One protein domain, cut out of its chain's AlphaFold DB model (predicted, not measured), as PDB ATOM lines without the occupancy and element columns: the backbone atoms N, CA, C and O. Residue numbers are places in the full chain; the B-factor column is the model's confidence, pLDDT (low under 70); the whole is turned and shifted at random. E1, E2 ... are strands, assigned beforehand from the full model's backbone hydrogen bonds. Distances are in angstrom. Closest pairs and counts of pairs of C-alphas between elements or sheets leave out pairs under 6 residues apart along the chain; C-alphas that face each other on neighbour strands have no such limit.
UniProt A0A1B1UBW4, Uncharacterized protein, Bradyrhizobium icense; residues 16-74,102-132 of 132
ATOM      1  N   PRO A  16     154.372 149.683 144.896       90.38
ATOM      2  CA  PRO A  16     154.039 148.417 145.538       90.38
ATOM      3  C   PRO A  16     155.299 147.683 146.011       90.38
ATOM      4  O   PRO A  16     156.278 147.588 145.273       90.38
ATOM      5  N   ALA A  17     155.240 147.112 147.209       92.12
ATOM      6  CA  ALA A  17     156.301 146.306 147.798       92.12
ATOM      7  C   ALA A  17     155.719 145.038 148.442       92.12
ATOM      8  O   ALA A  17     154.577 145.081 148.915       92.12
ATOM      9  N   PRO A  18     156.472 143.922 148.470       93.88
ATOM     10  CA  PRO A  18     156.073 142.729 149.204       93.88
ATOM     11  C   PRO A  18     156.038 143.017 150.706       93.88
ATOM     12  O   PRO A  18     156.996 143.536 151.273       93.88
ATOM     13  N   VAL A  19     154.931 142.664 151.351       95.50
ATOM     14  CA  VAL A  19     154.700 142.847 152.784       95.50
ATOM     15  C   VAL A  19     154.046 141.587 153.337       95.50
ATOM     16  O   VAL A  19     153.077 141.083 152.768       95.50
ATOM     17  N   ILE A  20     154.566 141.080 154.454       96.00
ATOM     18  CA  ILE A  20     153.980 139.960 155.192       96.00
ATOM     19  C   ILE A  20     153.089 140.536 156.286       96.00
ATOM     20  O   ILE A  20     153.566 141.285 157.137       96.00
ATOM     21  N   ARG A  21     151.809 140.177 156.308       94.75
ATOM     22  CA  ARG A  21     150.874 140.614 157.355       94.75
ATOM     23  C   ARG A  21     150.136 139.439 157.978       94.75
ATOM     24  O   ARG A  21     150.063 138.358 157.395       94.75
ATOM     25  N   ASN A  22     149.535 139.684 159.137       91.25
ATOM     26  CA  ASN A  22     148.565 138.758 159.707       91.25
ATOM     27  C   ASN A  22     147.267 138.776 158.874       91.25
ATOM     28  O   ASN A  22     146.741 139.840 158.525       91.25
ATOM     29  N   ALA A  23     146.761 137.586 158.565       82.69
ATOM     30  CA  ALA A  23     145.394 137.308 158.141       82.69
ATOM     31  C   ALA A  23     144.683 136.503 159.249       82.69
ATOM     32  O   ALA A  23     145.282 136.203 160.279       82.69
ATOM     33  N   SER A  24     143.396 136.193 159.075       78.69
ATOM     34  CA  SER A  24     142.542 135.610 160.126       78.69
ATOM     35  C   SER A  24     143.113 134.349 160.788       78.69
ATOM     36  O   SER A  24     142.980 134.205 161.999       78.69
ATOM     37  N   ALA A  25     143.751 133.461 160.023       79.44
ATOM     38  CA  ALA A  25     144.322 132.209 160.536       79.44
ATOM     39  C   ALA A  25     145.783 131.967 160.115       79.44
ATOM     40  O   ALA A  25     146.422 131.045 160.613       79.44
ATOM     41  N   GLU A  26     146.326 132.786 159.212       87.25
ATOM     42  CA  GLU A  26     147.645 132.581 158.610       87.25
ATOM     43  C   GLU A  26     148.365 133.913 158.378       87.25
ATOM     44  O   GLU A  26     147.807 134.995 158.565       87.25
ATOM     45  N   ARG A  27     149.628 133.842 157.955       90.94
ATOM     46  CA  ARG A  27     150.368 135.001 157.452       90.94
ATOM     47  C   ARG A  27     150.307 134.990 155.938       90.94
ATOM     48  O   ARG A  27     150.602 133.971 155.324       90.94
ATOM     49  N   GLU A  28     149.990 136.130 155.338       92.81
ATOM     50  CA  GLU A  28     150.002 136.272 153.883       92.81
ATOM     51  C   GLU A  28     151.102 137.231 153.432       92.81
ATOM     52  O   GLU A  28     151.373 138.240 154.088       92.81
ATOM     53  N   LEU A  29     151.707 136.919 152.286       92.94
ATOM     54  CA  LEU A  29     152.590 137.815 151.554       92.94
ATOM     55  C   LEU A  29     151.781 138.512 150.460       92.94
ATOM     56  O   LEU A  29     151.277 137.859 149.548       92.94
ATOM     57  N   VAL A  30     151.675 139.835 150.533       92.62
ATOM     58  CA  VAL A  30     150.897 140.632 149.579       92.62
ATOM     59  C   VAL A  30     151.641 141.887 149.157       92.62
ATOM     60  O   VAL A  30     152.520 142.374 149.862       92.62
ATOM     61  N   LEU A  31     151.274 142.428 147.997       91.94
ATOM     62  CA  LEU A  31     151.779 143.721 147.555       91.94
ATOM     63  C   LEU A  31     150.967 144.846 148.197       91.94
ATOM     64  O   LEU A  31     149.741 144.885 148.091       91.94
ATOM     65  N   MET A  32     151.664 145.779 148.837       93.12
ATOM     66  CA  MET A  32     151.080 146.986 149.418       93.12
ATOM     67  C   MET A  32     151.896 148.213 149.021       93.12
ATOM     68  O   MET A  32     153.100 148.123 148.788       93.12
ATOM     69  N   ARG A  33     151.256 149.380 148.955       92.94
ATOM     70  CA  ARG A  33     151.917 150.622 148.542       92.94
ATOM     71  C   ARG A  33     152.637 151.292 149.712       92.94
ATOM     72  O   ARG A  33     152.011 151.550 150.739       92.94
ATOM     73  N   TRP A  34     153.913 151.626 149.531       94.81
ATOM     74  CA  TRP A  34     154.720 152.269 150.569       94.81
ATOM     75  C   TRP A  34     154.360 153.755 150.731       94.81
ATOM     76  O   TRP A  34     154.537 154.552 149.813       94.81
ATOM     77  N   GLY A  35     153.831 154.123 151.896       94.94
ATOM     78  CA  GLY A  35     153.434 155.474 152.281       94.94
ATOM     79  C   GLY A  35     152.027 155.513 152.882       94.94
ATOM     80  O   GLY A  35     151.044 155.518 152.133       94.94
ATOM     81  N   MET A  36     151.921 155.566 154.214       94.44
ATOM     82  CA  MET A  36     150.668 155.854 154.925       94.44
ATOM     83  C   MET A  36     150.285 157.332 154.815       94.44
ATOM     84  O   MET A  36     151.116 158.191 154.524       94.44
ATOM     85  N   LEU A  37     149.013 157.648 155.060       91.38
ATOM     86  CA  LEU A  37     148.554 159.030 155.006       91.38
ATOM     87  C   LEU A  37     149.126 159.875 156.157       91.38
ATOM     88  O   LEU A  37     149.164 159.412 157.305       91.38
ATOM     89  N   PRO A  38     149.533 161.123 155.873       91.00
ATOM     90  CA  PRO A  38     149.952 162.052 156.912       91.00
ATOM     91  C   PRO A  38     148.766 162.472 157.797       91.00
ATOM     92  O   PRO A  38     147.605 162.264 157.424       91.00
ATOM     93  N   PRO A  39     149.027 163.091 158.963       88.94
ATOM     94  CA  PRO A  39     147.976 163.673 159.787       88.94
ATOM     95  C   PRO A  39     147.121 164.664 158.977       88.94
ATOM     96  O   PRO A  39     147.684 165.577 158.369       88.94
ATOM     97  N   PRO A  40     145.776 164.557 158.991       85.25
ATOM     98  CA  PRO A  40     144.909 165.407 158.168       85.25
ATOM     99  C   PRO A  40     145.113 166.906 158.405       85.25
ATOM    100  O   PRO A  40     145.024 167.703 157.479       85.25
ATOM    101  N   ARG A  41     145.427 167.285 159.651       85.25
ATOM    102  CA  ARG A  41     145.647 168.678 160.057       85.25
ATOM    103  C   ARG A  41     146.901 169.290 159.428       85.25
ATOM    104  O   ARG A  41     146.898 170.478 159.133       85.25
ATOM    105  N   THR A  42     147.978 168.519 159.291       84.00
ATOM    106  CA  THR A  42     149.237 169.013 158.706       84.00
ATOM    107  C   THR A  42     149.286 168.797 157.200       84.00
ATOM    108  O   THR A  42     149.969 169.541 156.505       84.00
ATOM    109  N   GLY A  43     148.580 167.783 156.693       83.50
ATOM    110  CA  GLY A  43     148.725 167.336 155.314       83.50
ATOM    111  C   GLY A  43     150.161 166.898 155.009       83.50
ATOM    112  O   GLY A  43     150.935 166.582 155.917       83.50
ATOM    113  N   GLY A  44     150.509 166.873 153.723       87.00
ATOM    114  CA  GLY A  44     151.855 166.557 153.244       87.00
ATOM    115  C   GLY A  44     151.924 165.318 152.345       87.00
ATOM    116  O   GLY A  44     150.892 164.753 151.971       87.00
ATOM    117  N   PRO A  45     153.141 164.905 151.956       89.25
ATOM    118  CA  PRO A  45     153.337 163.683 151.191       89.25
ATOM    119  C   PRO A  45     153.016 162.433 152.034       89.25
ATOM    120  O   PRO A  45     152.997 162.505 153.267       89.25
ATOM    121  N   PRO A  46     152.799 161.268 151.393       91.62
ATOM    122  CA  PRO A  46     152.709 159.995 152.097       91.62
ATOM    123  C   PRO A  46     153.914 159.770 153.018       91.62
ATOM    124  O   PRO A  46     155.065 159.975 152.634       91.62
ATOM    125  N   VAL A  47     153.645 159.327 154.240       94.94
ATOM    126  CA  VAL A  47     154.652 159.101 155.277       94.94
ATOM    127  C   VAL A  47     155.286 157.737 155.052       94.94
ATOM    128  O   VAL A  47     154.608 156.726 155.174       94.94
ATOM    129  N   THR A  48     156.579 157.669 154.749       95.56
ATOM    130  CA  THR A  48     157.287 156.392 154.525       95.56
ATOM    131  C   THR A  48     157.802 155.751 155.814       95.56
ATOM    132  O   THR A  48     157.837 154.521 155.890       95.56
ATOM    133  N   ASN A  49     158.128 156.575 156.820       96.25
ATOM    134  CA  ASN A  49     158.723 156.188 158.103       96.25
ATOM    135  C   ASN A  49     157.977 156.839 159.281       96.25
ATOM    136  O   ASN A  49     157.886 158.067 159.363       96.25
ATOM    137  N   ILE A  50     157.476 156.031 160.213       96.69
ATOM    138  CA  ILE A  50     156.794 156.456 161.438       96.69
ATOM    139  C   ILE A  50     157.789 156.405 162.598       96.69
ATOM    140  O   ILE A  50     158.036 155.339 163.151       96.69
ATOM    141  N   ARG A  51     158.311 157.578 162.980       94.50
ATOM    142  CA  ARG A  51     159.302 157.721 164.066       94.50
ATOM    143  C   ARG A  51     158.700 157.912 165.454       94.50
ATOM    144  O   ARG A  51     159.316 157.604 166.463       94.50
ATOM    145  N   ASN A  52     157.494 158.470 165.517       94.44
ATOM    146  CA  ASN A  52     156.800 158.728 166.773       94.44
ATOM    147  C   ASN A  52     155.490 157.945 166.815       94.44
ATOM    148  O   ASN A  52     154.431 158.471 166.470       94.44
ATOM    149  N   THR A  53     155.563 156.695 167.265       94.00
ATOM    150  CA  THR A  53     154.397 155.815 167.436       94.00
ATOM    151  C   THR A  53     153.470 156.265 168.570       94.00
ATOM    152  O   THR A  53     152.316 155.856 168.593       94.00
ATOM    153  N   THR A  54     153.904 157.161 169.464       93.50
ATOM    154  CA  THR A  54     153.044 157.712 170.532       93.50
ATOM    155  C   THR A  54     152.062 158.778 170.036       93.50
ATOM    156  O   THR A  54     151.111 159.121 170.742       93.50
ATOM    157  N   SER A  55     152.253 159.292 168.813       93.75
ATOM    158  CA  SER A  55     151.357 160.287 168.226       93.75
ATOM    159  C   SER A  55     149.910 159.771 168.162       93.75
ATOM    160  O   SER A  55     149.675 158.664 167.662       93.75
ATOM    161  N   PRO A  56     148.911 160.580 168.575       94.56
ATOM    162  CA  PRO A  56     147.500 160.216 168.479       94.56
ATOM    163  C   PRO A  56     147.049 159.785 167.083       94.56
ATOM    164  O   PRO A  56     146.138 158.966 166.980       94.56
ATOM    165  N   HIS A  57     147.696 160.312 166.037       94.88
ATOM    166  CA  HIS A  57     147.401 159.988 164.640       94.88
ATOM    167  C   HIS A  57     147.533 158.489 164.355       94.88
ATOM    168  O   HIS A  57     146.679 157.914 163.696       94.88
ATOM    169  N   TRP A  58     148.559 157.830 164.904       95.44
ATOM    170  CA  TRP A  58     148.840 156.425 164.595       95.44
ATOM    171  C   TRP A  58     148.076 155.434 165.468       95.44
ATOM    172  O   TRP A  58     148.017 154.255 165.129       95.44
ATOM    173  N   ARG A  59     147.469 155.895 166.572       94.88
ATOM    174  CA  ARG A  59     146.881 155.045 167.622       94.88
ATOM    175  C   ARG A  59     145.900 153.999 167.086       94.88
ATOM    176  O   ARG A  59     145.874 152.881 167.595       94.88
ATOM    177  N   GLY A  60     145.122 154.345 166.058       94.62
ATOM    178  CA  GLY A  60     144.161 153.437 165.427       94.62
ATOM    179  C   GLY A  60     144.792 152.208 164.761       94.62
ATOM    180  O   GLY A  60     144.111 151.200 164.611       94.62
ATOM    181  N   TRP A  61     146.086 152.268 164.427       96.06
ATOM    182  CA  TRP A  61     146.811 151.251 163.662       96.06
ATOM    183  C   TRP A  61     147.982 150.614 164.429       96.06
ATOM    184  O   TRP A  61     148.830 149.963 163.831       96.06
ATOM    185  N   LEU A  62     148.063 150.776 165.754       95.56
ATOM    186  CA  LEU A  62     149.126 150.148 166.566       95.56
ATOM    187  C   LEU A  62     148.778 148.729 167.048       95.56
ATOM    188  O   LEU A  62     149.607 148.052 167.675       95.56
ATOM    189  N   LYS A  63     147.552 148.275 166.772       94.75
ATOM    190  CA  LYS A  63     147.081 146.943 167.150       94.75
ATOM    191  C   LYS A  63     147.754 145.849 166.300       94.75
ATOM    192  O   LYS A  63     148.224 146.141 165.197       94.75
ATOM    193  N   PRO A  64     147.836 144.596 166.788       94.19
ATOM    194  CA  PRO A  64     148.500 143.502 166.074       94.19
ATOM    195  C   PRO A  64     148.005 143.257 164.642       94.19
ATOM    196  O   PRO A  64     148.787 142.814 163.800       94.19
ATOM    197  N   GLU A  65     146.746 143.570 164.340       94.00
ATOM    198  CA  GLU A  65     146.133 143.356 163.022       94.00
ATOM    199  C   GLU A  65     146.718 144.294 161.954       94.00
ATOM    200  O   GLU A  65     146.765 143.958 160.771       94.00
ATOM    201  N   ASN A  66     147.229 145.450 162.380       95.94
ATOM    202  CA  ASN A  66     147.857 146.457 161.529       95.94
ATOM    203  C   ASN A  66     149.378 146.303 161.448       95.94
ATOM    204  O   ASN A  66     150.040 147.124 160.818       95.94
ATOM    205  N   ARG A  67     149.962 145.273 162.067       96.25
ATOM    206  CA  ARG A  67     151.406 145.023 161.994       96.25
ATOM    207  C   ARG A  67     151.753 144.231 160.745       96.25
ATOM    208  O   ARG A  67     151.013 143.344 160.317       96.25
ATOM    209  N   CYS A  68     152.911 144.538 160.184       97.25
ATOM    210  CA  CYS A  68     153.473 143.794 159.075       97.25
ATOM    211  C   CYS A  68     155.001 143.723 159.156       97.25
ATOM    212  O   CYS A  68     155.644 144.505 159.859       97.25
ATOM    213  N   LEU A  69     155.568 142.755 158.443       97.69
ATOM    214  CA  LEU A  69     156.997 142.618 158.207       97.69
ATOM    215  C   LEU A  69     157.279 142.972 156.752       97.69
ATOM    216  O   LEU A  69     156.584 142.500 155.851       97.69
ATOM    217  N   VAL A  70     158.294 143.798 156.532       96.88
ATOM    218  CA  VAL A  70     158.677 144.295 155.209       96.88
ATOM    219  C   VAL A  70     160.009 143.651 154.837       96.88
ATOM    220  O   VAL A  70     161.041 144.091 155.353       96.88
ATOM    221  N   PRO A  71     160.015 142.595 154.004       95.88
ATOM    222  CA  PRO A  71     161.231 141.854 153.718       95.88
ATOM    223  C   PRO A  71     162.212 142.677 152.880       95.88
ATOM    224  O   PRO A  71     161.825 143.295 151.888       95.88
ATOM    225  N   PHE A  72     163.491 142.644 153.246       94.81
ATOM    226  CA  PHE A  72     164.570 143.274 152.488       94.81
ATOM    227  C   PHE A  72     165.880 142.492 152.628       94.81
ATOM    228  O   PHE A  72     166.053 141.694 153.548       94.81
ATOM    229  N   ASN A  73     166.806 142.731 151.702       95.62
ATOM    230  CA  ASN A  73     168.179 142.209 151.730       95.62
ATOM    231  C   ASN A  73     169.229 143.330 151.850       95.62
ATOM    232  O   ASN A  73     170.296 143.135 152.424       95.62
ATOM    233  N   SER A  74     168.915 144.518 151.334       95.06
ATOM    234  CA  SER A  74     169.662 145.756 151.542       95.06
ATOM    235  C   SER A  74     168.742 146.965 151.391       95.06
ATOM    236  O   SER A  74     167.757 146.898 150.654       95.06
ATOM    237  N   LEU A 102     168.053 137.594 153.924       94.06
ATOM    238  CA  LEU A 102     166.699 138.116 154.042       94.06
ATOM    239  C   LEU A 102     166.413 138.480 155.504       94.06
ATOM    240  O   LEU A 102     166.490 137.636 156.394       94.06
ATOM    241  N   THR A 103     166.032 139.728 155.728       95.38
ATOM    242  CA  THR A 103     165.580 140.255 157.018       95.38
ATOM    243  C   THR A 103     164.312 141.084 156.805       95.38
ATOM    244  O   THR A 103     163.736 141.068 155.714       95.38
ATOM    245  N   CYS A 104     163.812 141.761 157.837       96.62
ATOM    246  CA  CYS A 104     162.581 142.539 157.769       96.62
ATOM    247  C   CYS A 104     162.680 143.850 158.548       96.62
ATOM    248  O   CYS A 104     163.189 143.876 159.666       96.62
ATOM    249  N   PHE A 105     162.091 144.916 158.002       97.50
ATOM    250  CA  PHE A 105     161.688 146.065 158.809       97.50
ATOM    251  C   PHE A 105     160.335 145.791 159.469       97.50
ATOM    252  O   PHE A 105     159.485 145.089 158.908       97.50
ATOM    253  N   ALA A 106     160.121 146.380 160.644       97.81
ATOM    254  CA  ALA A 106     158.797 146.471 161.237       97.81
ATOM    255  C   ALA A 106     157.973 147.522 160.484       97.81
ATOM    256  O   ALA A 106     158.458 148.621 160.202       97.81
ATOM    257  N   GLY A 107     156.723 147.193 160.165       97.81
ATOM    258  CA  GLY A 107     155.813 148.105 159.488       97.81
ATOM    259  C   GLY A 107     154.422 148.138 160.107       97.81
ATOM    260  O   GLY A 107     153.970 147.186 160.750       97.81
ATOM    261  N   ILE A 108     153.727 149.244 159.860       97.19
ATOM    262  CA  ILE A 108     152.307 149.436 160.158       97.19
ATOM    263  C   ILE A 108     151.565 149.560 158.829       97.19
ATOM    264  O   ILE A 108     152.056 150.221 157.913       97.19
ATOM    265  N   TRP A 109     150.397 148.930 158.710       96.62
ATOM    266  CA  TRP A 109     149.587 148.942 157.496       96.62
ATOM    267  C   TRP A 109     148.096 149.150 157.783       96.62
ATOM    268  O   TRP A 109     147.590 148.853 158.866       96.62
ATOM    269  N   THR A 110     147.371 149.647 156.782       94.88
ATOM    270  CA  THR A 110     145.906 149.769 156.805       94.88
ATOM    271  C   THR A 110     145.324 149.633 155.403       94.88
ATOM    272  O   THR A 110     146.010 149.837 154.396       94.88
ATOM    273  N   GLU A 111     144.030 149.338 155.331       92.25
ATOM    274  CA  GLU A 111     143.253 149.617 154.129       92.25
ATOM    275  C   GLU A 111     142.999 151.117 154.004       92.25
ATOM    276  O   GLU A 111     142.729 151.806 154.992       92.25
ATOM    277  N   PHE A 112     143.071 151.615 152.774       84.44
ATOM    278  CA  PHE A 112     142.741 152.984 152.432       84.44
ATOM    279  C   PHE A 112     141.679 153.023 151.337       84.44
ATOM    280  O   PHE A 112     141.788 152.355 150.304       84.44
ATOM    281  N   LYS A 113     140.653 153.839 151.587       74.31
ATOM    282  CA  LYS A 113     139.581 154.168 150.649       74.31
ATOM    283  C   LYS A 113     139.610 155.679 150.428       74.31
ATOM    284  O   LYS A 113     139.269 156.431 151.335       74.31
ATOM    285  N   GLY A 114     140.058 156.113 149.254       69.56
ATOM    286  CA  GLY A 114     140.119 157.526 148.881       69.56
ATOM    287  C   GLY A 114     141.101 157.799 147.743       69.56
ATOM    288  O   GLY A 114     141.794 156.893 147.272       69.56
ATOM    289  N   ASP A 115     141.169 159.060 147.320       64.25
ATOM    290  CA  ASP A 115     142.051 159.517 146.247       64.25
ATOM    291  C   ASP A 115     143.389 160.030 146.791       64.25
ATOM    292  O   ASP A 115     143.443 160.889 147.669       64.25
ATOM    293  N   ARG A 116     144.495 159.519 146.237       60.38
ATOM    294  CA  ARG A 116     145.862 159.994 146.507       60.38
ATOM    295  C   ARG A 116     146.328 160.964 145.407       60.38
ATOM    296  O   ARG A 116     147.269 160.678 144.676       60.38
ATOM    297  N   GLY A 117     145.667 162.116 145.276       59.53
ATOM    298  CA  GLY A 117     146.116 163.206 144.393       59.53
ATOM    299  C   GLY A 117     146.267 162.846 142.900       59.53
ATOM    300  O   GLY A 117     145.755 161.834 142.427       59.53
ATOM    301  N   THR A 118     146.955 163.704 142.133       46.22
ATOM    302  CA  THR A 118     146.894 163.848 140.656       46.22
ATOM    303  C   THR A 118     147.437 162.698 139.791       46.22
ATOM    304  O   THR A 118     147.619 162.864 138.587       46.22
ATOM    305  N   LYS A 119     147.614 161.493 140.334       46.19
ATOM    306  CA  LYS A 119     147.680 160.265 139.521       46.19
ATOM    307  C   LYS A 119     146.655 159.266 140.042       46.19
ATOM    308  O   LYS A 119     146.984 158.222 140.602       46.19
ATOM    309  N   SER A 120     145.391 159.642 139.861       43.06
ATOM    310  CA  SER A 120     144.223 158.859 140.231       43.06
ATOM    311  C   SER A 120     144.146 157.569 139.413       43.06
ATOM    312  O   SER A 120     143.870 157.542 138.215       43.06
ATOM    313  N   LYS A 121     144.324 156.451 140.106       40.03
ATOM    314  CA  LYS A 121     143.414 155.323 139.937       40.03
ATOM    315  C   LYS A 121     142.885 154.993 141.320       40.03
ATOM    316  O   LYS A 121     143.645 154.518 142.166       40.03
ATOM    317  N   GLN A 122     141.598 155.272 141.538       44.84
ATOM    318  CA  GLN A 122     140.861 154.745 142.680       44.84
ATOM    319  C   GLN A 122     141.056 153.234 142.684       44.84
ATOM    320  O   GLN A 122     140.609 152.509 141.801       44.84
ATOM    321  N   SER A 123     141.813 152.774 143.660       48.62
ATOM    322  CA  SER A 123     141.942 151.372 143.993       48.62
ATOM    323  C   SER A 123     141.881 151.332 145.504       48.62
ATOM    324  O   SER A 123     142.508 152.163 146.164       48.62
ATOM    325  N   GLN A 124     141.086 150.418 146.058       52.44
ATOM    326  CA  GLN A 124     141.196 150.057 147.464       52.44
ATOM    327  C   GLN A 124     142.659 149.676 147.691       52.44
ATOM    328  O   GLN A 124     143.125 148.629 147.244       52.44
ATOM    329  N   ALA A 125     143.417 150.598 148.271       74.06
ATOM    330  CA  ALA A 125     144.856 150.487 148.344       74.06
ATOM    331  C   ALA A 125     145.197 150.017 149.748       74.06
ATOM    332  O   ALA A 125     144.808 150.636 150.736       74.06
ATOM    333  N   ARG A 126     145.941 148.922 149.848       91.50
ATOM    334  CA  ARG A 126     146.628 148.572 151.089       91.50
ATOM    335  C   ARG A 126     147.889 149.417 151.154       91.50
ATOM    336  O   ARG A 126     148.667 149.435 150.194       91.50
ATOM    337  N   ILE A 127     148.050 150.159 152.241       94.56
ATOM    338  CA  ILE A 127     149.135 151.128 152.410       94.56
ATOM    339  C   ILE A 127     149.903 150.815 153.680       94.56
ATOM    340  O   ILE A 127     149.304 150.375 154.660       94.56
ATOM    341  N   TRP A 128     151.213 151.035 153.658       96.56
ATOM    342  CA  TRP A 128     152.082 150.707 154.784       96.56
ATOM    343  C   TRP A 128     153.247 151.684 154.921       96.56
ATOM    344  O   TRP A 128     153.642 152.322 153.947       96.56
ATOM    345  N   SER A 129     153.813 151.768 156.120       97.50
ATOM    346  CA  SER A 129     155.019 152.544 156.430       97.50
ATOM    347  C   SER A 129     155.917 151.748 157.361       97.50
ATOM    348  O   SER A 129     155.418 150.968 158.173       97.50
ATOM    349  N   MET A 130     157.231 151.960 157.276       97.44
ATOM    350  CA  MET A 130     158.151 151.428 158.282       97.44
ATOM    351  C   MET A 130     157.914 152.143 159.614       97.44
ATOM    352  O   MET A 130     157.568 153.324 159.622       97.44
ATOM    353  N   ALA A 131     158.086 151.438 160.727       94.50
ATOM    354  CA  ALA A 131     157.901 151.982 162.068       94.50
ATOM    355  C   ALA A 131     159.121 151.655 162.935       94.50
ATOM    356  O   ALA A 131     159.329 150.494 163.292       94.50
ATOM    357  N   PHE A 132     159.920 152.682 163.228       85.75
ATOM    358  CA  PHE A 132     161.128 152.628 164.051       85.75
ATOM    359  C   PHE A 132     161.507 154.027 164.545       85.75
ATOM    360  O   PHE A 132     161.230 155.011 163.818       85.75
TER     361      PHE A 132
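What this domain is: This is residues 16 to 74 and 102 to 132 of the 132 residues of an uncharacterized protein of Bradyrhizobium icense (UniProt A0A1B1UBW4). The domain is a small closed barrel of five strands, E1, E2, E5, E4 and E3 round the ring, with two long loops, residues 35 to 66 and 113 to 124, that reach away from E1 and E3 over much of their course. The ring is closed but uneven: E2 and E5 join over a short run, and E2 and E4 bend strongly. The printed part has 90 residues, with no named helix and five named strands, E1 to E5 in order along the chain; the class is all strand, though 38 of the 90 residues are in named strands. The sheet is mixed. The whole is compact, with a radius of gyration of the C-alphas of 13.0 A, and spans 34 by 31 by 30 A.

How they stand to each other: In the barrel, E4, residues 103 to 112, and E5, residues 125 to 131, form an antiparallel hairpin at 139 degrees, with N 110 and O 127 3.0 A apart, within hydrogen-bond range. On the other side of E4 lies E3, residues 67 to 72, antiparallel at 132 degrees, with N 70 and O 105 at 3.0 A. E3 is also the antiparallel neighbour of E1, residues 16 to 22, at 134 degrees, with N 69 and O 20 at 2.8 A. E1 and E2, residues 27 to 34, form a second antiparallel hairpin at 142 degrees, with N 19 and O 30 at 2.8 A. E2 and E5 are parallel and close the ring, with N 33 and O 126 at 2.9 A. The pairing of E2 is staggered: residues 27 to 33 pair with E1, residues 33 to 34 with E5. E2 bends by 62 degrees at residue 31, and E4 by 58 degrees at residue 106. Outside the named strands, residues 49 to 50 pair in parallel with residues 130 to 131 of E5. E2 and E3 are apart.

Where its parts are: E4, the longest strand, measures 26.5 A from C-alpha 103 at (165.580, 140.255, 157.018) to C-alpha 112. E5 measures 19.0 A and ends with C-alpha 131 at (157.901, 151.982, 162.068). E3 measures 16.3 A, and E2 19.1 A. E1 begins with C-alpha 16 at (154.039, 148.417, 145.538) and measures 18.0 A.

The domain as a whole: The two C-alphas farthest apart are those of Arg 41 and Leu 102, at 37.6 A. Residues 75 to 101 are not printed; across this cut, between E3 and E4, C-alphas 74 and 102 are 8.6 A apart. The link from E1 to E2 is tight; those from E2 to E3, 32 residues, and from E4 to E5, 12 residues, are long. The mean pLDDT of the printed part is 87.6, and residues 114 to 124 are under 70.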